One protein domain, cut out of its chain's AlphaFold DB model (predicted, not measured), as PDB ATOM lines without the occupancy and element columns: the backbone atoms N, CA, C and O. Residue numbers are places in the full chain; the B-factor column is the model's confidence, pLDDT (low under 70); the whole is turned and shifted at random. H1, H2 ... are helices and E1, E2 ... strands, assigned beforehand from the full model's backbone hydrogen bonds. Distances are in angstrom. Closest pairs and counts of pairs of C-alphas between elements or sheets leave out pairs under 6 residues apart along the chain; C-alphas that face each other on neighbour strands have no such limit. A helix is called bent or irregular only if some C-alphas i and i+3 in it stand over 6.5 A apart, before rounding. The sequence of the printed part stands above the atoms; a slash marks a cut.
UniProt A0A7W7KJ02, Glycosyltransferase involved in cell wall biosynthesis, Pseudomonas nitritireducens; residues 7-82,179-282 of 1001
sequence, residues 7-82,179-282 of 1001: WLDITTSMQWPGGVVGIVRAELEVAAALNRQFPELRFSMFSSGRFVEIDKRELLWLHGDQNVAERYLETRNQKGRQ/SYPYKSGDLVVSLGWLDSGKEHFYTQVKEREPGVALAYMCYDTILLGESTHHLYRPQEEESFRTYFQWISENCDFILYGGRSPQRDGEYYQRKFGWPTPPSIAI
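What this domain is: This is residues 7 to 82 and 179 to 282 of the 1001 residues of the protein "Glycosyltransferase involved in cell wall biosynthesis" of Pseudomonas nitritireducens (UniProt A0A7W7KJ02). One strongly twisted sheet of seven strands runs through the body, with H3, H4 and H5 packed over one face of it. H1 only grazes the sheet, and H2 packs on H1 and reaches outward, residues 77 to 82 sticking out free. The printed part has 180 residues with five named helices and seven named strands, in the order E1 H1 E2 E3 H2 E4 H3 E5 H4 E6 H5 E7. The mixed sheet has the order E3 E2 E1 E4 E5 E6 E7, with E3 alone antiparallel to its neighbour; the class is mixed, helices and strands. The whole is compact, with a radius of gyration of the C-alphas of 16.6 A, and spans 48 by 39 by 30 A.

Where its parts are: Find C-alpha 7 at (236.164, 213.113, 140.516), where E1, residues 7 to 9, begins. H1 follows at residues 22 to 34, 19.5 A long; it is neither bent nor irregular, but only just: C-alphas 25 and 28 are 6.0 A apart. Next come E2, residues 42 to 47, 16.4 A, and E3, residues 50 to 54, 12.6 A. H2, residues 68 to 82, is 20.2 A long and ends at C-alpha 82, (206.200, 224.575, 137.372), where the cut begins. Beyond the cut look for E4, residues 187 to 190, H3, residues 199 to 208, 14.7 A, and E5, residues 213 to 218, 18.0 A. H4, residues 234 to 250, is the longest helix at 22.4 A. E6, residues 253 to 256, and H5, residues 259 to 271, 18.4 A, lead to E7, residues 279 to 281, which ends at C-alpha 281, (239.012, 211.061, 120.762).

How they stand to each other: Begin with the sheet, whose edge strands are E3 and E7. E2 and E3 form a hairpin, antiparallel, with N 47 and O 50 2.9 A apart. E2 is parallel to E1, with N 8 and O 42 at 2.8 A; E1 is parallel to E4, with N 9 and O 189 at 2.8 A. E4 and E5 are parallel, with N 215 and O 188 at 2.7 A; E5 and E6 are parallel, with N 255 and O 216 at 2.8 A; E6 and E7 are parallel, with N 256 and O 280 at 2.9 A. There are four strand-helix-strand units, two parallel neighbour strands with a helix between, each with a right-handed crossover: E1, H1, E2; E4, H3, E5; E5, H4, E6; and E6, H5, E7. H3, H4 and H5 lie on the same face and give two layers, helices on one face of a sheet. H4 is over E5 at a height over the sheet of 11.7 A, along the strands, at 25 degrees on the local plane. H5 is over E6 at a height of 9.5 A, also along the strands. H3 and H4 touch, closest at the C-alphas of Thr 203 and Asn 250, 6.6 A, at a shallow tilt of 29 degrees, the same way. H1 and H2 touch, closest at the C-alphas of Arg 25 and Ala 69, 5.8 A, about perpendicular at 77 degrees; H2 is not on the sheet. Every O i to N i+4 pair is within hydrogen-bond range in H2, H3, H4 and H5; in H1, 6 of 9 are.

The domain as a whole: The two C-alphas farthest apart, those of Gln 82 and Gly 273, are 50.3 A apart. Residues 83 to 178 are not printed, and C-alphas 82 and 179 stand 32.8 A apart across this cut. Of the links printed whole, E1 to H1, E3 to H2 and E5 to H4 are long. The mean pLDDT of the printed part is 76.5; 46 residues are under 70, among them residues 63 to 71, 73 to 82 and 226 to 232.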
ATOM      1  N   TRP A   7     237.420 212.345 140.524       87.25
ATOM      2  CA  TRP A   7     236.164 213.113 140.516       87.25
ATOM      3  C   TRP A   7     235.718 213.508 139.092       87.25
ATOM      4  O   TRP A   7     236.570 213.727 138.239       87.25
ATOM      5  N   LEU A   8     234.411 213.672 138.843       87.62
ATOM      6  CA  LEU A   8     233.829 214.179 137.586       87.62
ATOM      7  C   LEU A   8     232.927 215.410 137.818       87.62
ATOM      8  O   LEU A   8     232.071 215.405 138.702       87.62
ATOM      9  N   ASP A   9     233.103 216.447 137.000       88.94
ATOM     10  CA  ASP A   9     232.391 217.730 137.027       88.94
ATOM     11  C   ASP A   9     231.420 217.870 135.840       88.94
ATOM     12  O   ASP A   9     231.842 217.845 134.678       88.94
ATOM     13  N   ILE A  10     230.134 218.058 136.167       85.94
ATOM     14  CA  ILE A  10     228.983 218.146 135.240       85.94
ATOM     15  C   ILE A  10     228.309 219.535 135.256       85.94
ATOM     16  O   ILE A  10     227.085 219.667 135.154       85.94
ATOM     17  N   THR A  11     229.094 220.595 135.479       83.69
ATOM     18  CA  THR A  11     228.563 221.940 135.775       83.69
ATOM     19  C   THR A  11     227.740 222.554 134.624       83.69
ATOM     20  O   THR A  11     226.776 223.271 134.895       83.69
ATOM     21  N   THR A  12     228.053 222.269 133.354       79.94
ATOM     22  CA  THR A  12     227.492 222.998 132.195       79.94
ATOM     23  C   THR A  12     226.013 222.676 131.941       79.94
ATOM     24  O   THR A  12     225.170 223.579 131.994       79.94
ATOM     25  N   SER A  13     225.644 221.405 131.760       80.19
ATOM     26  CA  SER A  13     224.246 220.974 131.555       80.19
ATOM     27  C   SER A  13     223.305 221.343 132.705       80.19
ATOM     28  O   SER A  13     222.102 221.539 132.492       80.19
ATOM     29  N   MET A  14     223.853 221.464 133.919       77.69
ATOM     30  CA  MET A  14     223.125 221.846 135.130       77.69
ATOM     31  C   MET A  14     222.853 223.358 135.231       77.69
ATOM     32  O   MET A  14     222.027 223.759 136.052       77.69
ATOM     33  N   GLN A  15     223.510 224.189 134.412       72.62
ATOM     34  CA  GLN A  15     223.396 225.656 134.442       72.62
ATOM     35  C   GLN A  15     222.895 226.285 133.124       72.62
ATOM     36  O   GLN A  15     222.516 227.456 133.122       72.62
ATOM     37  N   TRP A  16     222.840 225.536 132.016       73.12
ATOM     38  CA  TRP A  16     222.465 226.071 130.698       73.12
ATOM     39  C   TRP A  16     221.050 226.703 130.654       73.12
ATOM     40  O   TRP A  16     220.058 226.009 130.906       73.12
ATOM     41  N   PRO A  17     220.906 227.990 130.268       51.06
ATOM     42  CA  PRO A  17     219.612 228.677 130.265       51.06
ATOM     43  C   PRO A  17     218.792 228.448 128.986       51.06
ATOM     44  O   PRO A  17     217.565 228.525 129.028       51.06
ATOM     45  N   GLY A  18     219.430 228.146 127.852       62.28
ATOM     46  CA  GLY A  18     218.762 228.015 126.552       62.28
ATOM     47  C   GLY A  18     217.992 226.703 126.358       62.28
ATOM     48  O   GLY A  18     217.934 225.850 127.249       62.28
ATOM     49  N   GLY A  19     217.428 226.534 125.157       59.84
ATOM     50  CA  GLY A  19     216.962 225.236 124.654       59.84
ATOM     51  C   GLY A  19     218.128 224.296 124.312       59.84
ATOM     52  O   GLY A  19     219.293 224.646 124.511       59.84
ATOM     53  N   VAL A  20     217.825 223.103 123.794       66.75
ATOM     54  CA  VAL A  20     218.859 222.132 123.396       66.75
ATOM     55  C   VAL A  20     219.590 222.632 122.148       66.75
ATOM     56  O   VAL A  20     219.010 222.726 121.070       66.75
ATOM     57  N   VAL A  21     220.875 222.933 122.321       69.62
ATOM     58  CA  VAL A  21     221.854 223.198 121.257       69.62
ATOM     59  C   VAL A  21     222.846 222.031 121.182       69.62
ATOM     60  O   VAL A  21     222.899 221.220 122.107       69.62
ATOM     61  N   GLY A  22     223.644 221.945 120.110       70.56
ATOM     62  CA  GLY A  22     224.503 220.783 119.819       70.56
ATOM     63  C   GLY A  22     225.368 220.300 120.992       70.56
ATOM     64  O   GLY A  22     225.295 219.132 121.358       70.56
ATOM     65  N   ILE A  23     226.116 221.201 121.638       74.81
ATOM     66  CA  ILE A  23     227.026 220.860 122.751       74.81
ATOM     67  C   ILE A  23     226.260 220.317 123.971       74.81
ATOM     68  O   ILE A  23     226.618 219.285 124.532       74.81
ATOM     69  N   VAL A  24     225.148 220.964 124.343       77.56
ATOM     70  CA  VAL A  24     224.312 220.561 125.493       77.56
ATOM     71  C   VAL A  24     223.643 219.208 125.257       77.56
ATOM     72  O   VAL A  24     223.428 218.457 126.203       77.56
ATOM     73  N   ARG A  25     223.343 218.863 123.998       77.62
ATOM     74  CA  ARG A  25     222.869 217.521 123.646       77.62
ATOM     75  C   ARG A  25     223.925 216.451 123.939       77.62
ATOM     76  O   ARG A  25     223.551 215.367 124.353       77.62
ATOM     77  N   ALA A  26     225.210 216.746 123.756       78.81
ATOM     78  CA  ALA A  26     226.281 215.754 123.818       78.81
ATOM     79  C   ALA A  26     226.819 215.476 125.241       78.81
ATOM     80  O   ALA A  26     227.067 214.314 125.563       78.81
ATOM     81  N   GLU A  27     226.944 216.483 126.122       83.38
ATOM     82  CA  GLU A  27     227.410 216.274 127.516       83.38
ATOM     83  C   GLU A  27     226.514 215.269 128.274       83.38
ATOM     84  O   GLU A  27     226.998 214.388 128.990       83.38
ATOM     85  N   LEU A  28     225.195 215.380 128.073       84.00
ATOM     86  CA  LEU A  28     224.169 214.554 128.717       84.00
ATOM     87  C   LEU A  28     224.268 213.068 128.332       84.00
ATOM     88  O   LEU A  28     224.230 212.201 129.209       84.00
ATOM     89  N   GLU A  29     224.410 212.779 127.036       82.56
ATOM     90  CA  GLU A  29     224.454 211.413 126.490       82.56
ATOM     91  C   GLU A  29     225.730 210.674 126.960       82.56
ATOM     92  O   GLU A  29     225.685 209.490 127.310       82.56
ATOM     93  N   VAL A  30     226.868 211.379 127.066       81.81
ATOM     94  CA  VAL A  30     228.145 210.806 127.544       81.81
ATOM     95  C   VAL A  30     228.144 210.586 129.063       81.81
ATOM     96  O   VAL A  30     228.559 209.519 129.531       81.81
ATOM     97  N   ALA A  31     227.638 211.538 129.856       84.75
ATOM     98  CA  ALA A  31     227.564 211.392 131.316       84.75
ATOM     99  C   ALA A  31     226.684 210.197 131.741       84.75
ATOM    100  O   ALA A  31     227.026 209.471 132.683       84.75
ATOM    101  N   ALA A  32     225.595 209.945 131.006       83.56
ATOM    102  CA  ALA A  32     224.732 208.778 131.188       83.56
ATOM    103  C   ALA A  32     225.456 207.443 130.927       83.56
ATOM    104  O   ALA A  32     225.112 206.418 131.516       83.56
ATOM    105  N   ALA A  33     226.460 207.411 130.048       78.88
ATOM    106  CA  ALA A  33     227.235 206.206 129.757       78.88
ATOM    107  C   ALA A  33     228.319 205.920 130.811       78.88
ATOM    108  O   ALA A  33     228.402 204.794 131.300       78.88
ATOM    109  N   LEU A  34     229.102 206.925 131.217       76.81
ATOM    110  CA  LEU A  34     230.237 206.738 132.138       76.81
ATOM    111  C   LEU A  34     229.830 206.237 133.533       76.81
ATOM    112  O   LEU A  34     230.468 205.335 134.080       76.81
ATOM    113  N   ASN A  35     228.741 206.765 134.107       81.69
ATOM    114  CA  ASN A  35     228.286 206.356 135.445       81.69
ATOM    115  C   ASN A  35     227.799 204.892 135.495       81.69
ATOM    116  O   ASN A  35     227.761 204.294 136.569       81.69
ATOM    117  N   ARG A  36     227.457 204.294 134.341       78.88
ATOM    118  CA  ARG A  36     227.143 202.859 134.224       78.88
ATOM    119  C   ARG A  36     228.394 201.966 134.261       78.88
ATOM    120  O   ARG A  36     228.240 200.758 134.406       78.88
ATOM    121  N   GLN A  37     229.602 202.530 134.134       74.88
ATOM    122  CA  GLN A  37     230.846 201.773 133.911       74.88
ATOM    123  C   GLN A  37     231.888 201.896 135.041       74.88
ATOM    124  O   GLN A  37     232.579 200.915 135.307       74.88
ATOM    125  N   PHE A  38     231.981 203.027 135.760       75.12
ATOM    126  CA  PHE A  38     232.898 203.175 136.912       75.12
ATOM    127  C   PHE A  38     232.168 203.577 138.215       75.12
ATOM    128  O   PHE A  38     231.975 204.767 138.483       75.12
ATOM    129  N   PRO A  39     231.747 202.608 139.057       76.06
ATOM    130  CA  PRO A  39     230.881 202.883 140.209       76.06
ATOM    131  C   PRO A  39     231.483 203.780 141.301       76.06
ATOM    132  O   PRO A  39     230.731 204.519 141.937       76.06
ATOM    133  N   GLU A  40     232.805 203.765 141.496       78.00
ATOM    134  CA  GLU A  40     233.495 204.577 142.519       78.00
ATOM    135  C   GLU A  40     233.689 206.052 142.118       78.00
ATOM    136  O   GLU A  40     234.076 206.865 142.955       78.00
ATOM    137  N   LEU A  41     233.366 206.428 140.871       82.88
ATOM    138  CA  LEU A  41     233.466 207.808 140.383       82.88
ATOM    139  C   LEU A  41     232.678 208.781 141.267       82.88
ATOM    140  O   LEU A  41     231.463 208.625 141.407       82.88
ATOM    141  N   ARG A  42     233.327 209.805 141.825       88.31
ATOM    142  CA  ARG A  42     232.654 210.838 142.631       88.31
ATOM    143  C   ARG A  42     232.229 212.002 141.745       88.31
ATOM    144  O   ARG A  42     232.937 212.338 140.803       88.31
ATOM    145  N   PHE A  43     231.092 212.625 142.040       86.44
ATOM    146  CA  PHE A  43     230.588 213.760 141.264       86.44
ATOM    147  C   PHE A  43     230.790 215.062 142.023       86.44
ATOM    148  O   PHE A  43     230.591 215.121 143.235       86.44
ATOM    149  N   SER A  44     231.137 216.118 141.300       88.19
ATOM    150  CA  SER A  44     231.204 217.473 141.834       88.19
ATOM    151  C   SER A  44     230.550 218.470 140.884       88.19
ATOM    152  O   SER A  44     230.316 218.187 139.708       88.19
ATOM    153  N   MET A  45     230.231 219.646 141.410       84.69
ATOM    154  CA  MET A  45     229.926 220.818 140.599       84.69
ATOM    155  C   MET A  45     230.485 222.071 141.249       84.69
ATOM    156  O   MET A  45     230.655 222.149 142.473       84.69
ATOM    157  N   PHE A  46     230.689 223.088 140.423       83.31
ATOM    158  CA  PHE A  46     230.923 224.435 140.900       83.31
ATOM    159  C   PHE A  46     229.603 225.153 141.191       83.31
ATOM    160  O   PHE A  46     228.675 225.158 140.377       83.31
ATOM    161  N   SER A  47     229.508 225.779 142.362       77.81
ATOM    162  CA  SER A  47     228.380 226.634 142.727       77.81
ATOM    163  C   SER A  47     228.810 227.717 143.705       77.81
ATOM    164  O   SER A  47     229.446 227.444 144.722       77.81
ATOM    165  N   SER A  48     228.404 228.960 143.431       72.69
ATOM    166  CA  SER A  48     228.503 230.078 144.382       72.69
ATOM    167  C   SER A  48     229.913 230.286 144.974       72.69
ATOM    168  O   SER A  48     230.055 230.551 146.168       72.69
ATOM    169  N   GLY A  49     230.957 230.131 144.148       72.06
ATOM    170  CA  GLY A  49     232.359 230.309 144.550       72.06
ATOM    171  C   GLY A  49     233.008 229.111 145.259       72.06
ATOM    172  O   GLY A  49     234.076 229.267 145.849       72.06
ATOM    173  N   ARG A  50     232.375 227.930 145.250       80.69
ATOM    174  CA  ARG A  50     232.875 226.703 145.895       80.69
ATOM    175  C   ARG A  50     232.668 225.466 145.026       80.69
ATOM    176  O   ARG A  50     231.730 225.405 144.232       80.69
ATOM    177  N   PHE A  51     233.508 224.458 145.250       86.25
ATOM    178  CA  PHE A  51     233.288 223.105 144.737       86.25
ATOM    179  C   PHE A  51     232.554 222.264 145.774       86.25
ATOM    180  O   PHE A  51     232.958 222.215 146.938       86.25
ATOM    181  N   VAL A  52     231.476 221.607 145.350       87.00
ATOM    182  CA  VAL A  52     230.644 220.748 146.201       87.00
ATOM    183  C   VAL A  52     230.481 219.368 145.574       87.00
ATOM    184  O   VAL A  52     230.398 219.240 144.355       87.00
ATOM    185  N   GLU A  53     230.441 218.336 146.416       85.75
ATOM    186  CA  GLU A  53     230.148 216.960 146.011       85.75
ATOM    187  C   GLU A  53     228.641 216.780 145.773       85.75
ATOM    188  O   GLU A  53     227.827 217.258 146.565       85.75
ATOM    189  N   ILE A  54     228.271 216.083 144.694       84.06
ATOM    190  CA  ILE A  54     226.883 215.707 144.390       84.06
ATOM    191  C   ILE A  54     226.651 214.268 144.852       84.06
ATOM    192  O   ILE A  54     227.381 213.352 144.466       84.06
ATOM    193  N   ASP A  55     225.591 214.046 145.629       79.62
ATOM    194  CA  ASP A  55     225.164 212.699 145.996       79.62
ATOM    195  C   ASP A  55     224.556 211.972 144.783       79.62
ATOM    196  O   ASP A  55     223.616 212.462 144.151       79.62
ATOM    197  N   LYS A  56     225.056 210.768 144.466       78.00
ATOM    198  CA  LYS A  56     224.598 209.983 143.300       78.00
ATOM    199  C   LYS A  56     223.085 209.742 143.272       78.00
ATOM    200  O   LYS A  56     222.524 209.549 142.194       78.00
ATOM    201  N   ARG A  57     222.404 209.775 144.425       76.69
ATOM    202  CA  ARG A  57     220.947 209.589 144.536       76.69
ATOM    203  C   ARG A  57     220.139 210.702 143.853       76.69
ATOM    204  O   ARG A  57     218.961 210.492 143.576       76.69
ATOM    205  N   GLU A  58     220.748 211.845 143.539       72.06
ATOM    206  CA  GLU A  58     220.096 212.958 142.829       72.06
ATOM    207  C   GLU A  58     220.162 212.838 141.290       72.06
ATOM    208  O   GLU A  58     219.423 213.522 140.577       72.06
ATOM    209  N   LEU A  59     221.000 211.937 140.758       79.31
ATOM    210  CA  LEU A  59     221.291 211.806 139.320       79.31
ATOM    211  C   LEU A  59     220.588 210.616 138.635       79.31
ATOM    212  O   LEU A  59     220.906 210.273 137.498       79.31
ATOM    213  N   LEU A  60     219.584 210.013 139.283       70.88
ATOM    214  CA  LEU A  60     218.877 208.802 138.819       70.88
ATOM    215  C   LEU A  60     218.237 208.902 137.416       70.88
ATOM    216  O   LEU A  60     217.914 207.881 136.816       70.88
ATOM    217  N   TRP A  61     218.059 210.107 136.875       69.50
ATOM    218  CA  TRP A  61     217.533 210.340 135.527       69.50
ATOM    219  C   TRP A  61     218.549 210.046 134.403       69.50
ATOM    220  O   TRP A  61     218.127 209.860 133.266       69.50
ATOM    221  N   LEU A  62     219.849 209.926 134.711       71.31
ATOM    222  CA  LEU A  62     220.916 209.528 133.771       71.31
ATOM    223  C   LEU A  62     220.995 208.001 133.515       71.31
ATOM    224  O   LEU A  62     221.944 207.530 132.895       71.31
ATOM    225  N   HIS A  63     220.040 207.209 134.016       60.38
ATOM    226  CA  HIS A  63     220.122 205.739 134.067       60.38
ATOM    227  C   HIS A  63     219.124 204.987 133.149       60.38
ATOM    228  O   HIS A  63     218.869 203.812 133.404       60.38
ATOM    229  N   GLY A  64     218.522 205.618 132.129       57.97
ATOM    230  CA  GLY A  64     217.444 205.001 131.327       57.97
ATOM    231  C   GLY A  64     217.524 205.201 129.806       57.97
ATOM    232  O   GLY A  64     218.167 206.125 129.323       57.97
ATOM    233  N   ASP A  65     216.819 204.336 129.069       53.00
ATOM    234  CA  ASP A  65     217.045 204.057 127.638       53.00
ATOM    235  C   ASP A  65     216.121 204.836 126.660       53.00
ATOM    236  O   ASP A  65     215.510 204.240 125.771       53.00
ATOM    237  N   GLN A  66     215.938 206.156 126.826       57.97
ATOM    238  CA  GLN A  66     215.106 206.978 125.914       57.97
ATOM    239  C   GLN A  66     215.634 208.411 125.718       57.97
ATOM    240  O   GLN A  66     216.086 209.022 126.683       57.97
ATOM    241  N   ASN A  67     215.477 208.938 124.487       66.88
ATOM    242  CA  ASN A  67     215.832 210.286 123.984       66.88
ATOM    243  C   ASN A  67     216.189 211.304 125.085       66.88
ATOM    244  O   ASN A  67     215.309 211.992 125.615       66.88
ATOM    245  N   VAL A  68     217.478 211.414 125.422       67.94
ATOM    246  CA  VAL A  68     217.920 212.161 126.608       67.94
ATOM    247  C   VAL A  68     217.761 213.665 126.411       67.94
ATOM    248  O   VAL A  68     217.431 214.357 127.368       67.94
ATOM    249  N   ALA A  69     217.866 214.183 125.183       67.88
ATOM    250  CA  ALA A  69     217.568 215.587 124.882       67.88
ATOM    251  C   ALA A  69     216.110 215.958 125.208       67.88
ATOM    252  O   ALA A  69     215.845 216.969 125.866       67.88
ATOM    253  N   GLU A  70     215.157 215.120 124.792       66.88
ATOM    254  CA  GLU A  70     213.741 215.324 125.095       66.88
ATOM    255  C   GLU A  70     213.437 215.021 126.563       66.88
ATOM    256  O   GLU A  70     212.720 215.799 127.179       66.88
ATOM    257  N   ARG A  71     214.046 214.003 127.190       67.50
ATOM    258  CA  ARG A  71     213.865 213.706 128.626       67.50
ATOM    259  C   ARG A  71     214.503 214.727 129.570       67.50
ATOM    260  O   ARG A  71     213.947 214.991 130.641       67.50
ATOM    261  N   TYR A  72     215.623 215.328 129.177       71.12
ATOM    262  CA  TYR A  72     216.211 216.503 129.819       71.12
ATOM    263  C   TYR A  72     215.236 217.666 129.706       71.12
ATOM    264  O   TYR A  72     214.855 218.225 130.733       71.12
ATOM    265  N   LEU A  73     214.736 217.964 128.499       66.44
ATOM    266  CA  LEU A  73     213.687 218.962 128.320       66.44
ATOM    267  C   LEU A  73     212.409 218.608 129.083       66.44
ATOM    268  O   LEU A  73     211.797 219.523 129.598       66.44
ATOM    269  N   GLU A  74     212.001 217.349 129.236       66.19
ATOM    270  CA  GLU A  74     210.807 216.959 129.994       66.19
ATOM    271  C   GLU A  74     211.003 217.114 131.495       66.19
ATOM    272  O   GLU A  74     210.115 217.629 132.159       66.19
ATOM    273  N   THR A  75     212.152 216.721 132.043       62.81
ATOM    274  CA  THR A  75     212.451 216.842 133.480       62.81
ATOM    275  C   THR A  75     212.693 218.308 133.844       62.81
ATOM    276  O   THR A  75     212.135 218.830 134.820       62.81
ATOM    277  N   ARG A  76     213.420 219.027 132.981       64.56
ATOM    278  CA  ARG A  76     213.553 220.484 133.010       64.56
ATOM    279  C   ARG A  76     212.228 221.187 132.718       64.56
ATOM    280  O   ARG A  76     212.058 222.267 133.254       64.56
ATOM    281  N   ASN A  77     211.261 220.565 132.032       55.28
ATOM    282  CA  ASN A  77     209.856 220.989 131.896       55.28
ATOM    283  C   ASN A  77     208.905 220.330 132.915       55.28
ATOM    284  O   ASN A  77     207.708 220.572 132.853       55.28
ATOM    285  N   GLN A  78     209.361 219.566 133.904       50.16
ATOM    286  CA  GLN A  78     208.539 219.217 135.070       50.16
ATOM    287  C   GLN A  78     208.785 220.274 136.142       50.16
ATOM    288  O   GLN A  78     207.845 220.967 136.537       50.16
ATOM    289  N   LYS A  79     210.063 220.553 136.438       50.50
ATOM    290  CA  LYS A  79     210.490 221.804 137.093       50.50
ATOM    291  C   LYS A  79     210.043 223.036 136.279       50.50
ATOM    292  O   LYS A  79     209.578 224.026 136.829       50.50
ATOM    293  N   GLY A  80     210.096 222.953 134.952       46.34
ATOM    294  CA  GLY A  80     209.810 224.054 134.024       46.34
ATOM    295  C   GLY A  80     208.365 224.186 133.563       46.34
ATOM    296  O   GLY A  80     208.013 225.262 133.126       46.34
ATOM    297  N   ARG A  81     207.472 223.197 133.722       40.62
ATOM    298  CA  ARG A  81     206.011 223.447 133.703       40.62
ATOM    299  C   ARG A  81     205.546 223.984 135.060       40.62
ATOM    300  O   ARG A  81     204.484 224.596 135.120       40.62
ATOM    301  N   GLN A  82     206.340 223.817 136.124       39.22
ATOM    302  CA  GLN A  82     206.200 224.575 137.372       39.22
ATOM    303  C   GLN A  82     206.588 226.054 137.178       39.22
ATOM    304  O   GLN A  82     205.802 226.913 137.569       39.22
ATOM    305  N   SER A 179     236.712 227.110 149.293       80.19
ATOM    306  CA  SER A 179     236.551 225.778 149.870       80.19
ATOM    307  C   SER A 179     236.245 224.748 148.781       80.19
ATOM    308  O   SER A 179     235.518 225.033 147.823       80.19
ATOM    309  N   TYR A 180     236.846 223.571 148.931       83.19
ATOM    310  CA  TYR A 180     236.885 222.474 147.968       83.19
ATOM    311  C   TYR A 180     237.143 221.142 148.703       83.19
ATOM    312  O   TYR A 180     237.722 221.153 149.791       83.19
ATOM    313  N   PRO A 181     236.734 219.987 148.140       84.62
ATOM    314  CA  PRO A 181     236.922 218.680 148.780       84.62
ATOM    315  C   PRO A 181     238.301 218.039 148.515       84.62
ATOM    316  O   PRO A 181     238.668 217.085 149.207       84.62
ATOM    317  N   TYR A 182     239.030 218.542 147.513       84.62
ATOM    318  CA  TYR A 182     240.287 217.993 146.986       84.62
ATOM    319  C   TYR A 182     241.486 218.224 147.919       84.62
ATOM    320  O   TYR A 182     241.510 219.190 148.683       84.62
ATOM    321  N   LYS A 183     242.495 217.350 147.845       79.88
ATOM    322  CA  LYS A 183     243.747 217.423 148.623       79.88
ATOM    323  C   LYS A 183     244.941 217.115 147.732       79.88
ATOM    324  O   LYS A 183     244.792 216.329 146.801       79.88
ATOM    325  N   SER A 184     246.120 217.641 148.064       75.69
ATOM    326  CA  SER A 184     247.400 217.308 147.422       75.69
ATOM    327  C   SER A 184     247.560 215.791 147.191       75.69
ATOM    328  O   SER A 184     247.884 215.043 148.117       75.69
ATOM    329  N   GLY A 185     247.338 215.364 145.946       69.94
ATOM    330  CA  GLY A 185     247.271 213.983 145.468       69.94
ATOM    331  C   GLY A 185     246.079 213.729 144.530       69.94
ATOM    332  O   GLY A 185     246.245 213.079 143.506       69.94
ATOM    333  N   ASP A 186     244.881 214.220 144.863       80.62
ATOM    334  CA  ASP A 186     243.622 213.904 144.158       80.62
ATOM    335  C   ASP A 186     243.576 214.389 142.695       80.62
ATOM    336  O   ASP A 186     244.237 215.358 142.339       80.62
ATOM    337  N   LEU A 187     242.734 213.749 141.875       83.12
ATOM    338  CA  LEU A 187     242.523 214.010 140.448       83.12
ATOM    339  C   LEU A 187     241.045 214.332 140.134       83.12
ATOM    340  O   LEU A 187     240.132 213.698 140.664       83.12
ATOM    341  N   VAL A 188     240.795 215.291 139.241       87.19
ATOM    342  CA  VAL A 188     239.450 215.757 138.844       87.19
ATOM    343  C   VAL A 188     239.290 215.743 137.315       87.19
ATOM    344  O   VAL A 188     240.273 215.867 136.603       87.19
ATOM    345  N   VAL A 189     238.072 215.588 136.789       87.50
ATOM    346  CA  VAL A 189     237.746 215.484 135.350       87.50
ATOM    347  C   VAL A 189     236.523 216.358 135.030       87.50
ATOM    348  O   VAL A 189     235.624 216.437 135.862       87.50
ATOM    349  N   SER A 190     236.406 216.964 133.842       88.88
ATOM    350  CA  SER A 190     235.158 217.615 133.388       88.88
ATOM    351  C   SER A 190     234.822 217.359 131.916       88.88
ATOM    352  O   SER A 190     235.713 217.231 131.079       88.88
ATOM    353  N   LEU A 191     233.519 217.325 131.605       80.88
ATOM    354  CA  LEU A 191     232.972 217.236 130.240       80.88
ATOM    355  C   LEU A 191     232.287 218.536 129.765       80.88
ATOM    356  O   LEU A 191     231.695 218.566 128.685       80.88
ATOM    357  N   GLY A 192     232.335 219.590 130.582       67.75
ATOM    358  CA  GLY A 192     231.609 220.835 130.339       67.75
ATOM    359  C   GLY A 192     232.194 221.712 129.229       67.75
ATOM    360  O   GLY A 192     233.263 221.447 128.688       67.75
ATOM    361  N   TRP A 193     231.485 222.798 128.929       68.00
ATOM    362  CA  TRP A 193     231.930 223.886 128.051       68.00
ATOM    363  C   TRP A 193     232.479 225.069 128.867       68.00
ATOM    364  O   TRP A 193     232.248 225.155 130.077       68.00
ATOM    365  N   LEU A 194     233.182 225.973 128.182       66.50
ATOM    366  CA  LEU A 194     233.807 227.188 128.717       66.50
ATOM    367  C   LEU A 194     232.819 228.219 129.301       66.50
ATOM    368  O   LEU A 194     231.600 228.072 129.201       66.50
ATOM    369  N   ASP A 195     233.377 229.269 129.912       61.06
ATOM    370  CA  ASP A 195     232.687 230.375 130.600       61.06
ATOM    371  C   ASP A 195     231.751 229.951 131.753       61.06
ATOM    372  O   ASP A 195     230.923 230.733 132.224       61.06
ATOM    373  N   SER A 196     231.922 228.732 132.287       65.25
ATOM    374  CA  SER A 196     231.221 228.287 133.504       65.25
ATOM    375  C   SER A 196     231.758 228.946 134.789       65.25
ATOM    376  O   SER A 196     231.105 228.925 135.835       65.25
ATOM    377  N   GLY A 197     232.947 229.551 134.716       68.25
ATOM    378  CA  GLY A 197     233.585 230.326 135.779       68.25
ATOM    379  C   GLY A 197     234.274 229.480 136.852       68.25
ATOM    380  O   GLY A 197     234.935 230.040 137.726       68.25
ATOM    381  N   LYS A 198     234.159 228.149 136.796       80.94
ATOM    382  CA  LYS A 198     234.807 227.214 137.733       80.94
ATOM    383  C   LYS A 198     236.313 227.095 137.503       80.94
ATOM    384  O   LYS A 198     237.063 226.796 138.427       80.94
ATOM    385  N   GLU A 199     236.751 227.350 136.277       84.00
ATOM    386  CA  GLU A 199     238.116 227.183 135.783       84.00
ATOM    387  C   GLU A 199     239.093 228.044 136.610       84.00
ATOM    388  O   GLU A 199     240.058 227.541 137.187       84.00
ATOM    389  N   HIS A 200     238.738 229.313 136.837       77.69
ATOM    390  CA  HIS A 200     239.469 230.230 137.722       77.69
ATOM    391  C   HIS A 200     239.600 229.711 139.170       77.69
ATOM    392  O   HIS A 200     240.618 229.923 139.829       77.69
ATOM    393  N   PHE A 201     238.587 229.007 139.680       82.12
ATOM    394  CA  PHE A 201     238.584 228.484 141.047       82.12
ATOM    395  C   PHE A 201     239.403 227.191 141.148       82.12
ATOM    396  O   PHE A 201     240.054 226.978 142.169       82.12
ATOM    397  N   TYR A 202     239.448 226.364 140.098       85.12
ATOM    398  CA  TYR A 202     240.369 225.223 140.001       85.12
ATOM    399  C   TYR A 202     241.846 225.674 139.986       85.12
ATOM    400  O   TYR A 202     242.673 225.017 140.618       85.12
ATOM    401  N   THR A 203     242.189 226.824 139.388       82.00
ATOM    402  CA  THR A 203     243.536 227.415 139.551       82.00
ATOM    403  C   THR A 203     243.822 227.751 141.015       82.00
ATOM    404  O   THR A 203     244.831 227.299 141.546       82.00
ATOM    405  N   GLN A 204     242.910 228.432 141.721       82.75
ATOM    406  CA  GLN A 204     243.102 228.727 143.151       82.75
ATOM    407  C   GLN A 204     243.174 227.459 144.037       82.75
ATOM    408  O   GLN A 204     243.762 227.494 145.121       82.75
ATOM    409  N   VAL A 205     242.590 226.331 143.601       80.69
ATOM    410  CA  VAL A 205     242.807 225.009 144.223       80.69
ATOM    411  C   VAL A 205     244.257 224.562 144.013       80.69
ATOM    412  O   VAL A 205     244.927 224.263 145.000       80.69
ATOM    413  N   LYS A 206     244.761 224.555 142.767       76.62
ATOM    414  CA  LYS A 206     246.150 224.168 142.438       76.62
ATOM    415  C   LYS A 206     247.175 225.094 143.120       76.62
ATOM    416  O   LYS A 206     248.206 224.616 143.571       76.62
ATOM    417  N   GLU A 207     246.893 226.389 143.281       77.00
ATOM    418  CA  GLU A 207     247.765 227.332 144.010       77.00
ATOM    419  C   GLU A 207     247.905 227.000 145.506       77.00
ATOM    420  O   GLU A 207     248.977 227.182 146.088       77.00
ATOM    421  N   ARG A 208     246.825 226.533 146.147       77.00
ATOM    422  CA  ARG A 208     246.796 226.217 147.588       77.00
ATOM    423  C   ARG A 208     247.209 224.785 147.903       77.00
ATOM    424  O   ARG A 208     247.829 224.549 148.935       77.00
ATOM    425  N   GLU A 209     246.877 223.847 147.022       76.00
ATOM    426  CA  GLU A 209     247.226 222.427 147.104       76.00
ATOM    427  C   GLU A 209     247.938 221.987 145.802       76.00
ATOM    428  O   GLU A 209     247.341 221.276 144.988       76.00
ATOM    429  N   PRO A 210     249.224 222.348 145.585       69.38
ATOM    430  CA  PRO A 210     249.931 222.103 144.316       69.38
ATOM    431  C   PRO A 210     250.136 220.637 143.912       69.38
ATOM    432  O   PRO A 210     250.697 220.373 142.852       69.38
ATOM    433  N   GLY A 211     249.714 219.679 144.741       70.25
ATOM    434  CA  GLY A 211     249.695 218.256 144.403       70.25
ATOM    435  C   GLY A 211     248.376 217.749 143.806       70.25
ATOM    436  O   GLY A 211     248.270 216.550 143.573       70.25
ATOM    437  N   VAL A 212     247.350 218.590 143.627       78.19
ATOM    438  CA  VAL A 212     246.090 218.203 142.953       78.19
ATOM    439  C   VAL A 212     246.297 218.118 141.431       78.19
ATOM    440  O   VAL A 212     247.047 218.905 140.853       78.19
ATOM    441  N   ALA A 213     245.605 217.188 140.775       81.62
ATOM    442  CA  ALA A 213     245.585 216.971 139.329       81.62
ATOM    443  C   ALA A 213     244.167 217.133 138.732       81.62
ATOM    444  O   ALA A 213     243.164 217.095 139.449       81.62
ATOM    445  N   LEU A 214     244.063 217.342 137.417       86.50
ATOM    446  CA  LEU A 214     242.840 217.792 136.734       86.50
ATOM    447  C   LEU A 214     242.776 217.313 135.256       86.50
ATOM    448  O   LEU A 214     243.802 216.986 134.676       86.50
ATOM    449  N   ALA A 215     241.594 217.248 134.627       87.50
ATOM    450  CA  ALA A 215     241.393 216.727 133.265       87.50
ATOM    451  C   ALA A 215     240.123 217.281 132.574       87.50
ATOM    452  O   ALA A 215     239.176 217.660 133.266       87.50
ATOM    453  N   TYR A 216     240.065 217.309 131.230       88.75
ATOM    454  CA  TYR A 216     238.990 218.014 130.488       88.75
ATOM    455  C   TYR A 216     238.605 217.445 129.096       88.75
ATOM    456  O   TYR A 216     239.322 216.621 128.547       88.75
ATOM    457  N   MET A 217     237.491 217.910 128.503       86.25
ATOM    458  CA  MET A 217     236.970 217.540 127.163       86.25
ATOM    459  C   MET A 217     236.857 218.735 126.193       86.25
ATOM    460  O   MET A 217     236.594 219.866 126.607       86.25
ATOM    461  N   CYS A 218     236.991 218.468 124.890       86.94
ATOM    462  CA  CYS A 218     236.917 219.434 123.790       86.94
ATOM    463  C   CYS A 218     236.020 218.900 122.647       86.94
ATOM    464  O   CYS A 218     236.304 217.849 122.079       86.94
ATOM    465  N   TYR A 219     234.928 219.594 122.305       80.69
ATOM    466  CA  TYR A 219     233.902 219.069 121.378       80.69
ATOM    467  C   TYR A 219     234.350 219.137 119.919       80.69
ATOM    468  O   TYR A 219     234.651 218.121 119.296       80.69
ATOM    469  N   ASP A 220     234.456 220.353 119.396       76.44
ATOM    470  CA  ASP A 220     235.276 220.635 118.234       76.44
ATOM    471  C   ASP A 220     236.515 221.416 118.683       76.44
ATOM    472  O   ASP A 220     236.590 221.935 119.800       76.44
ATOM    473  N   THR A 221     237.512 221.456 117.812       78.81
ATOM    474  CA  THR A 221     238.655 222.361 117.927       78.81
ATOM    475  C   THR A 221     238.533 223.462 116.897       78.81
ATOM    476  O   THR A 221     239.559 223.947 116.421       78.81
ATOM    477  N   ILE A 222     237.300 223.840 116.513       78.75
ATOM    478  CA  ILE A 222     237.097 224.890 115.524       78.75
ATOM    479  C   ILE A 222     237.809 226.118 116.038       78.75
ATOM    480  O   ILE A 222     238.792 226.486 115.447       78.75
ATOM    481  N   LEU A 223     237.519 226.630 117.224       74.88
ATOM    482  CA  LEU A 223     238.210 227.807 117.774       74.88
ATOM    483  C   LEU A 223     239.730 227.644 118.095       74.88
ATOM    484  O   LEU A 223     240.283 228.493 118.788       74.88
ATOM    485  N   LEU A 224     240.420 226.618 117.567       70.00
ATOM    486  CA  LEU A 224     241.881 226.431 117.622       70.00
ATOM    487  C   LEU A 224     242.552 226.139 116.272       70.00
ATOM    488  O   LEU A 224     243.628 226.658 116.007       70.00
ATOM    489  N   GLY A 225     242.004 225.240 115.455       71.44
ATOM    490  CA  GLY A 225     242.806 224.554 114.441       71.44
ATOM    491  C   GLY A 225     243.298 225.468 113.324       71.44
ATOM    492  O   GLY A 225     242.692 226.493 113.008       71.44
ATOM    493  N   GLU A 226     244.370 225.048 112.662       63.28
ATOM    494  CA  GLU A 226     244.938 225.775 111.528       63.28
ATOM    495  C   GLU A 226     244.216 225.476 110.205       63.28
ATOM    496  O   GLU A 226     244.624 226.011 109.194       63.28
ATOM    497  N   SER A 227     243.090 224.741 110.190       62.75
ATOM    498  CA  SER A 227     241.982 224.943 109.220       62.75
ATOM    499  C   SER A 227     240.737 225.532 109.854       62.75
ATOM    500  O   SER A 227     239.800 225.828 109.106       62.75
ATOM    501  N   THR A 228     240.691 225.734 111.175       68.25
ATOM    502  CA  THR A 228     239.425 225.832 111.899       68.25
ATOM    503  C   THR A 228     239.180 227.028 112.852       68.25
ATOM    504  O   THR A 228     237.998 227.330 112.971       68.25
ATOM    505  N   HIS A 229     240.130 227.810 113.429       68.31
ATOM    506  CA  HIS A 229     239.788 228.994 114.299       68.31
ATOM    507  C   HIS A 229     239.111 230.222 113.629       68.31
ATOM    508  O   HIS A 229     238.022 230.098 113.066       68.31
ATOM    509  N   HIS A 230     239.750 231.390 113.627       63.53
ATOM    510  CA  HIS A 230     239.605 232.534 112.705       63.53
ATOM    511  C   HIS A 230     238.224 233.098 112.310       63.53
ATOM    512  O   HIS A 230     237.988 234.281 112.511       63.53
ATOM    513  N   LEU A 231     237.286 232.327 111.751       69.44
ATOM    514  CA  LEU A 231     236.019 232.819 111.169       69.44
ATOM    515  C   LEU A 231     234.971 233.270 112.220       69.44
ATOM    516  O   LEU A 231     233.775 233.343 111.926       69.44
ATOM    517  N   TYR A 232     235.422 233.525 113.446       68.62
ATOM    518  CA  TYR A 232     234.663 233.747 114.677       68.62
ATOM    519  C   TYR A 232     235.182 235.031 115.363       68.62
ATOM    520  O   TYR A 232     235.875 235.833 114.735       68.62
ATOM    521  N   ARG A 233     234.803 235.327 116.614       71.50
ATOM    522  CA  ARG A 233     235.268 236.567 117.281       71.50
ATOM    523  C   ARG A 233     236.640 236.381 117.922       71.50
ATOM    524  O   ARG A 233     236.845 235.329 118.515       71.50
ATOM    525  N   PRO A 234     237.472 237.433 118.024       62.50
ATOM    526  CA  PRO A 234     238.650 237.419 118.881       62.50
ATOM    527  C   PRO A 234     238.305 237.127 120.339       62.50
ATOM    528  O   PRO A 234     239.133 236.570 121.028       62.50
ATOM    529  N   GLN A 235     237.100 237.462 120.820       63.25
ATOM    530  CA  GLN A 235     236.654 237.123 122.179       63.25
ATOM    531  C   GLN A 235     236.141 235.683 122.306       63.25
ATOM    532  O   GLN A 235     236.230 235.112 123.380       63.25
ATOM    533  N   GLU A 236     235.607 235.091 121.236       66.56
ATOM    534  CA  GLU A 236     235.189 233.681 121.237       66.56
ATOM    535  C   GLU A 236     236.423 232.783 121.079       66.56
ATOM    536  O   GLU A 236     236.580 231.833 121.840       66.56
ATOM    537  N   GLU A 237     237.349 233.150 120.186       69.94
ATOM    538  CA  GLU A 237     238.695 232.586 120.135       69.94
ATOM    539  C   GLU A 237     239.426 232.820 121.456       69.94
ATOM    540  O   GLU A 237     239.922 231.863 122.008       69.94
ATOM    541  N   GLU A 238     239.497 234.029 122.019       68.94
ATOM    542  CA  GLU A 238     240.275 234.266 123.243       68.94
ATOM    543  C   GLU A 238     239.636 233.645 124.486       68.94
ATOM    544  O   GLU A 238     240.388 233.137 125.312       68.94
ATOM    545  N   SER A 239     238.305 233.566 124.616       71.62
ATOM    546  CA  SER A 239     237.682 232.734 125.658       71.62
ATOM    547  C   SER A 239     238.008 231.257 125.441       71.62
ATOM    548  O   SER A 239     238.438 230.602 126.386       71.62
ATOM    549  N   PHE A 240     237.887 230.721 124.219       80.44
ATOM    550  CA  PHE A 240     238.177 229.309 123.933       80.44
ATOM    551  C   PHE A 240     239.663 228.965 124.054       80.44
ATOM    552  O   PHE A 240     240.015 227.916 124.578       80.44
ATOM    553  N   ARG A 241     240.544 229.863 123.630       80.38
ATOM    554  CA  ARG A 241     242.001 229.761 123.675       80.38
ATOM    555  C   ARG A 241     242.508 229.985 125.089       80.38
ATOM    556  O   ARG A 241     243.409 229.271 125.485       80.38
ATOM    557  N   THR A 242     241.910 230.881 125.879       81.06
ATOM    558  CA  THR A 242     242.205 231.005 127.319       81.06
ATOM    559  C   THR A 242     241.698 229.784 128.073       81.06
ATOM    560  O   THR A 242     242.420 229.272 128.910       81.06
ATOM    561  N   TYR A 243     240.515 229.258 127.748       85.00
ATOM    562  CA  TYR A 243     239.988 227.995 128.276       85.00
ATOM    563  C   TYR A 243     240.888 226.803 127.920       85.00
ATOM    564  O   TYR A 243     241.234 226.015 128.792       85.00
ATOM    565  N   PHE A 244     241.325 226.690 126.669       87.62
ATOM    566  CA  PHE A 244     242.137 225.579 126.181       87.62
ATOM    567  C   PHE A 244     243.609 225.694 126.603       87.62
ATOM    568  O   PHE A 244     244.204 224.692 126.985       87.62
ATOM    569  N   GLN A 245     244.174 226.906 126.650       85.94
ATOM    570  CA  GLN A 245     245.458 227.203 127.297       85.94
ATOM    571  C   GLN A 245     245.375 226.935 128.800       85.94
ATOM    572  O   GLN A 245     246.280 226.321 129.343       85.94
ATOM    573  N   TRP A 246     244.286 227.316 129.471       88.00
ATOM    574  CA  TRP A 246     244.068 227.015 130.885       88.00
ATOM    575  C   TRP A 246     243.988 225.506 131.123       88.00
ATOM    576  O   TRP A 246     244.648 225.020 132.037       88.00
ATOM    577  N   ILE A 247     243.287 224.752 130.265       86.62
ATOM    578  CA  ILE A 247     243.324 223.284 130.264       86.62
ATOM    579  C   ILE A 247     244.774 222.804 130.076       86.62
ATOM    580  O   ILE A 247     245.242 221.971 130.838       86.62
ATOM    581  N   SER A 248     245.518 223.358 129.121       83.19
ATOM    582  CA  SER A 248     246.927 223.017 128.883       83.19
ATOM    583  C   SER A 248     247.851 223.318 130.080       83.19
ATOM    584  O   SER A 248     248.776 222.565 130.350       83.19
ATOM    585  N   GLU A 249     247.623 224.418 130.801       83.06
ATOM    586  CA  GLU A 249     248.487 224.918 131.881       83.06
ATOM    587  C   GLU A 249     248.092 224.400 133.279       83.06
ATOM    588  O   GLU A 249     248.933 224.363 134.176       83.06
ATOM    589  N   ASN A 250     246.822 224.026 133.484       82.50
ATOM    590  CA  ASN A 250     246.255 223.675 134.795       82.50
ATOM    591  C   ASN A 250     245.718 222.235 134.852       82.50
ATOM    592  O   ASN A 250     245.646 221.679 135.952       82.50
ATOM    593  N   CYS A 251     245.347 221.635 133.713       84.25
ATOM    594  CA  CYS A 251     244.994 220.220 133.628       84.25
ATOM    595  C   CYS A 251     246.211 219.353 133.297       84.25
ATOM    596  O   CYS A 251     247.193 219.764 132.688       84.25
ATOM    597  N   ASP A 252     246.075 218.094 133.674       82.81
ATOM    598  CA  ASP A 252     247.054 217.033 133.568       82.81
ATOM    599  C   ASP A 252     246.551 215.928 132.582       82.81
ATOM    600  O   ASP A 252     247.249 214.939 132.365       82.81
ATOM    601  N   PHE A 253     245.368 216.076 131.939       83.44
ATOM    602  CA  PHE A 253     244.836 215.184 130.871       83.44
ATOM    603  C   PHE A 253     243.686 215.807 130.004       83.44
ATOM    604  O   PHE A 253     242.977 216.683 130.502       83.44
ATOM    605  N   ILE A 254     243.449 215.380 128.738       89.12
ATOM    606  CA  ILE A 254     242.414 215.942 127.802       89.12
ATOM    607  C   ILE A 254     241.654 214.876 126.942       89.12
ATOM    608  O   ILE A 254     242.136 213.766 126.749       89.12
ATOM    609  N   LEU A 255     240.464 215.190 126.398       88.62
ATOM    610  CA  LEU A 255     239.592 214.349 125.541       88.62
ATOM    611  C   LEU A 255     239.012 215.141 124.331       88.62
ATOM    612  O   LEU A 255     238.823 216.351 124.462       88.62
ATOM    613  N   TYR A 256     238.659 214.492 123.203       89.50
ATOM    614  CA  TYR A 256     238.168 215.157 121.965       89.50
ATOM    615  C   TYR A 256     236.956 214.499 121.245       89.50
ATOM    616  O   TYR A 256     236.786 213.281 121.261       89.50
ATOM    617  N   GLY A 257     236.149 215.299 120.528       81.31
ATOM    618  CA  GLY A 257     234.895 214.897 119.850       81.31
ATOM    619  C   GLY A 257     234.960 214.415 118.386       81.31
ATOM    620  O   GLY A 257     233.941 214.396 117.696       81.31
ATOM    621  N   GLY A 258     236.134 214.044 117.868       83.56
ATOM    622  CA  GLY A 258     236.278 213.520 116.501       83.56
ATOM    623  C   GLY A 258     237.738 213.366 116.072       83.56
ATOM    624  O   GLY A 258     238.637 213.872 116.741       83.56
ATOM    625  N   ARG A 259     237.995 212.675 114.951       83.69
ATOM    626  CA  ARG A 259     239.372 212.396 114.486       83.69
ATOM    627  C   ARG A 259     240.104 213.657 114.030       83.69
ATOM    628  O   ARG A 259     241.197 213.929 114.518       83.69
ATOM    629  N   SER A 260     239.482 214.432 113.145       84.44
ATOM    630  CA  SER A 260     240.013 215.711 112.660       84.44
ATOM    631  C   SER A 260     240.238 216.703 113.814       84.44
ATOM    632  O   SER A 260     241.374 217.139 113.987       84.44
ATOM    633  N   PRO A 261     239.261 216.980 114.711       84.19
ATOM    634  CA  PRO A 261     239.517 217.895 115.819       84.19
ATOM    635  C   PRO A 261     240.579 217.407 116.823       84.19
ATOM    636  O   PRO A 261     241.341 218.237 117.308       84.19
ATOM    637  N   GLN A 262     240.721 216.103 117.104       88.31
ATOM    638  CA  GLN A 262     241.823 215.614 117.959       88.31
ATOM    639  C   GLN A 262     243.197 215.946 117.374       88.31
ATOM    640  O   GLN A 262     244.046 216.521 118.058       88.31
ATOM    641  N   ARG A 263     243.396 215.574 116.099       86.06
ATOM    642  CA  ARG A 263     244.622 215.818 115.328       86.06
ATOM    643  C   ARG A 263     245.023 217.287 115.428       86.06
ATOM    644  O   ARG A 263     246.180 217.594 115.717       86.06
ATOM    645  N   ASP A 264     244.050 218.169 115.233       84.62
ATOM    646  CA  ASP A 264     244.261 219.608 115.155       84.62
ATOM    647  C   ASP A 264     244.481 220.230 116.553       84.62
ATOM    648  O   ASP A 264     245.347 221.092 116.712       84.62
ATOM    649  N   GLY A 265     243.766 219.757 117.582       85.19
ATOM    650  CA  GLY A 265     243.874 220.229 118.968       85.19
ATOM    651  C   GLY A 265     245.196 219.877 119.641       85.19
ATOM    652  O   GLY A 265     245.900 220.768 120.115       85.19
ATOM    653  N   GLU A 266     245.588 218.599 119.628       85.75
ATOM    654  CA  GLU A 266     246.883 218.193 120.187       85.75
ATOM    655  C   GLU A 266     248.055 218.864 119.458       85.75
ATOM    656  O   GLU A 266     249.076 219.199 120.063       85.75
ATOM    657  N   TYR A 267     247.931 219.037 118.137       83.44
ATOM    658  CA  TYR A 267     248.899 219.786 117.346       83.44
ATOM    659  C   TYR A 267     249.029 221.225 117.876       83.44
ATOM    660  O   TYR A 267     250.146 221.705 118.063       83.44
ATOM    661  N   TYR A 268     247.908 221.899 118.156       83.44
ATOM    662  CA  TYR A 268     247.893 223.298 118.588       83.44
ATOM    663  C   TYR A 268     248.588 223.491 119.944       83.44
ATOM    664  O   TYR A 268     249.419 224.386 120.087       83.44
ATOM    665  N   GLN A 269     248.339 222.607 120.916       86.25
ATOM    666  CA  GLN A 269     249.021 222.647 122.220       86.25
ATOM    667  C   GLN A 269     250.542 222.540 122.071       86.25
ATOM    668  O   GLN A 269     251.284 223.341 122.644       86.25
ATOM    669  N   ARG A 270     250.996 221.593 121.234       81.69
ATOM    670  CA  ARG A 270     252.415 221.395 120.917       81.69
ATOM    671  C   ARG A 270     253.012 222.621 120.214       81.69
ATOM    672  O   ARG A 270     254.110 223.033 120.574       81.69
ATOM    673  N   LYS A 271     252.289 223.239 119.269       77.56
ATOM    674  CA  LYS A 271     252.732 224.445 118.542       77.56
ATOM    675  C   LYS A 271     252.934 225.654 119.455       77.56
ATOM    676  O   LYS A 271     253.937 226.347 119.321       77.56
ATOM    677  N   PHE A 272     252.004 225.923 120.369       74.44
ATOM    678  CA  PHE A 272     252.071 227.118 121.222       74.44
ATOM    679  C   PHE A 272     252.970 226.957 122.460       74.44
ATOM    680  O   PHE A 272     253.038 227.858 123.294       74.44
ATOM    681  N   GLY A 273     253.693 225.834 122.570       61.84
ATOM    682  CA  GLY A 273     254.623 225.568 123.671       61.84
ATOM    683  C   GLY A 273     253.936 225.415 125.030       61.84
ATOM    684  O   GLY A 273     254.605 225.446 126.064       61.84
ATOM    685  N   TRP A 274     252.611 225.267 125.045       84.88
ATOM    686  CA  TRP A 274     251.863 224.993 126.261       84.88
ATOM    687  C   TRP A 274     252.132 223.555 126.714       84.88
ATOM    688  O   TRP A 274     252.391 222.685 125.872       84.88
ATOM    689  N   PRO A 275     252.058 223.253 128.026       79.31
ATOM    690  CA  PRO A 275     252.163 221.873 128.474       79.31
ATOM    691  C   PRO A 275     251.059 221.092 127.767       79.31
ATOM    692  O   PRO A 275     249.903 221.492 127.817       79.31
ATOM    693  N   THR A 276     251.411 220.048 127.019       80.81
ATOM    694  CA  THR A 276     250.438 219.229 126.286       80.81
ATOM    695  C   THR A 276     250.108 218.026 127.165       80.81
ATOM    696  O   THR A 276     250.912 217.089 127.209       80.81
ATOM    697  N   PRO A 277     248.985 218.022 127.905       80.88
ATOM    698  CA  PRO A 277     248.621 216.897 128.743       80.88
ATOM    699  C   PRO A 277     248.110 215.756 127.836       80.88
ATOM    700  O   PRO A 277     247.537 216.037 126.778       80.88
ATOM    701  N   PRO A 278     248.308 214.471 128.187       80.00
ATOM    702  CA  PRO A 278     247.978 213.368 127.275       80.00
ATOM    703  C   PRO A 278     246.464 213.258 126.967       80.00
ATOM    704  O   PRO A 278     245.649 213.773 127.735       80.00
ATOM    705  N   SER A 279     246.078 212.653 125.826       85.19
ATOM    706  CA  SER A 279     244.693 212.744 125.298       85.19
ATOM    707  C   SER A 279     244.229 211.670 124.277       85.19
ATOM    708  O   SER A 279     245.003 210.784 123.920       85.19
ATOM    709  N   ILE A 280     242.929 211.685 123.892       83.44
ATOM    710  CA  ILE A 280     242.205 210.664 123.068       83.44
ATOM    711  C   ILE A 280     240.869 211.202 122.453       83.44
ATOM    712  O   ILE A 280     240.411 212.255 122.900       83.44
ATOM    713  N   ALA A 281     240.212 210.529 121.471       87.56
ATOM    714  CA  ALA A 281     239.012 211.061 120.762       87.56
ATOM    715  C   ALA A 281     237.914 210.096 120.228       87.56
ATOM    716  O   ALA A 281     238.172 208.913 120.002       87.56
ATOM    717  N   ILE A 282     236.687 210.626 119.997       82.19
ATOM    718  CA  ILE A 282     235.430 209.857 119.784       82.19
ATOM    719  C   ILE A 282     234.347 210.618 118.936       82.19
ATOM    720  O   ILE A 282     234.105 211.775 119.253       82.19
TER     721      ILE A 282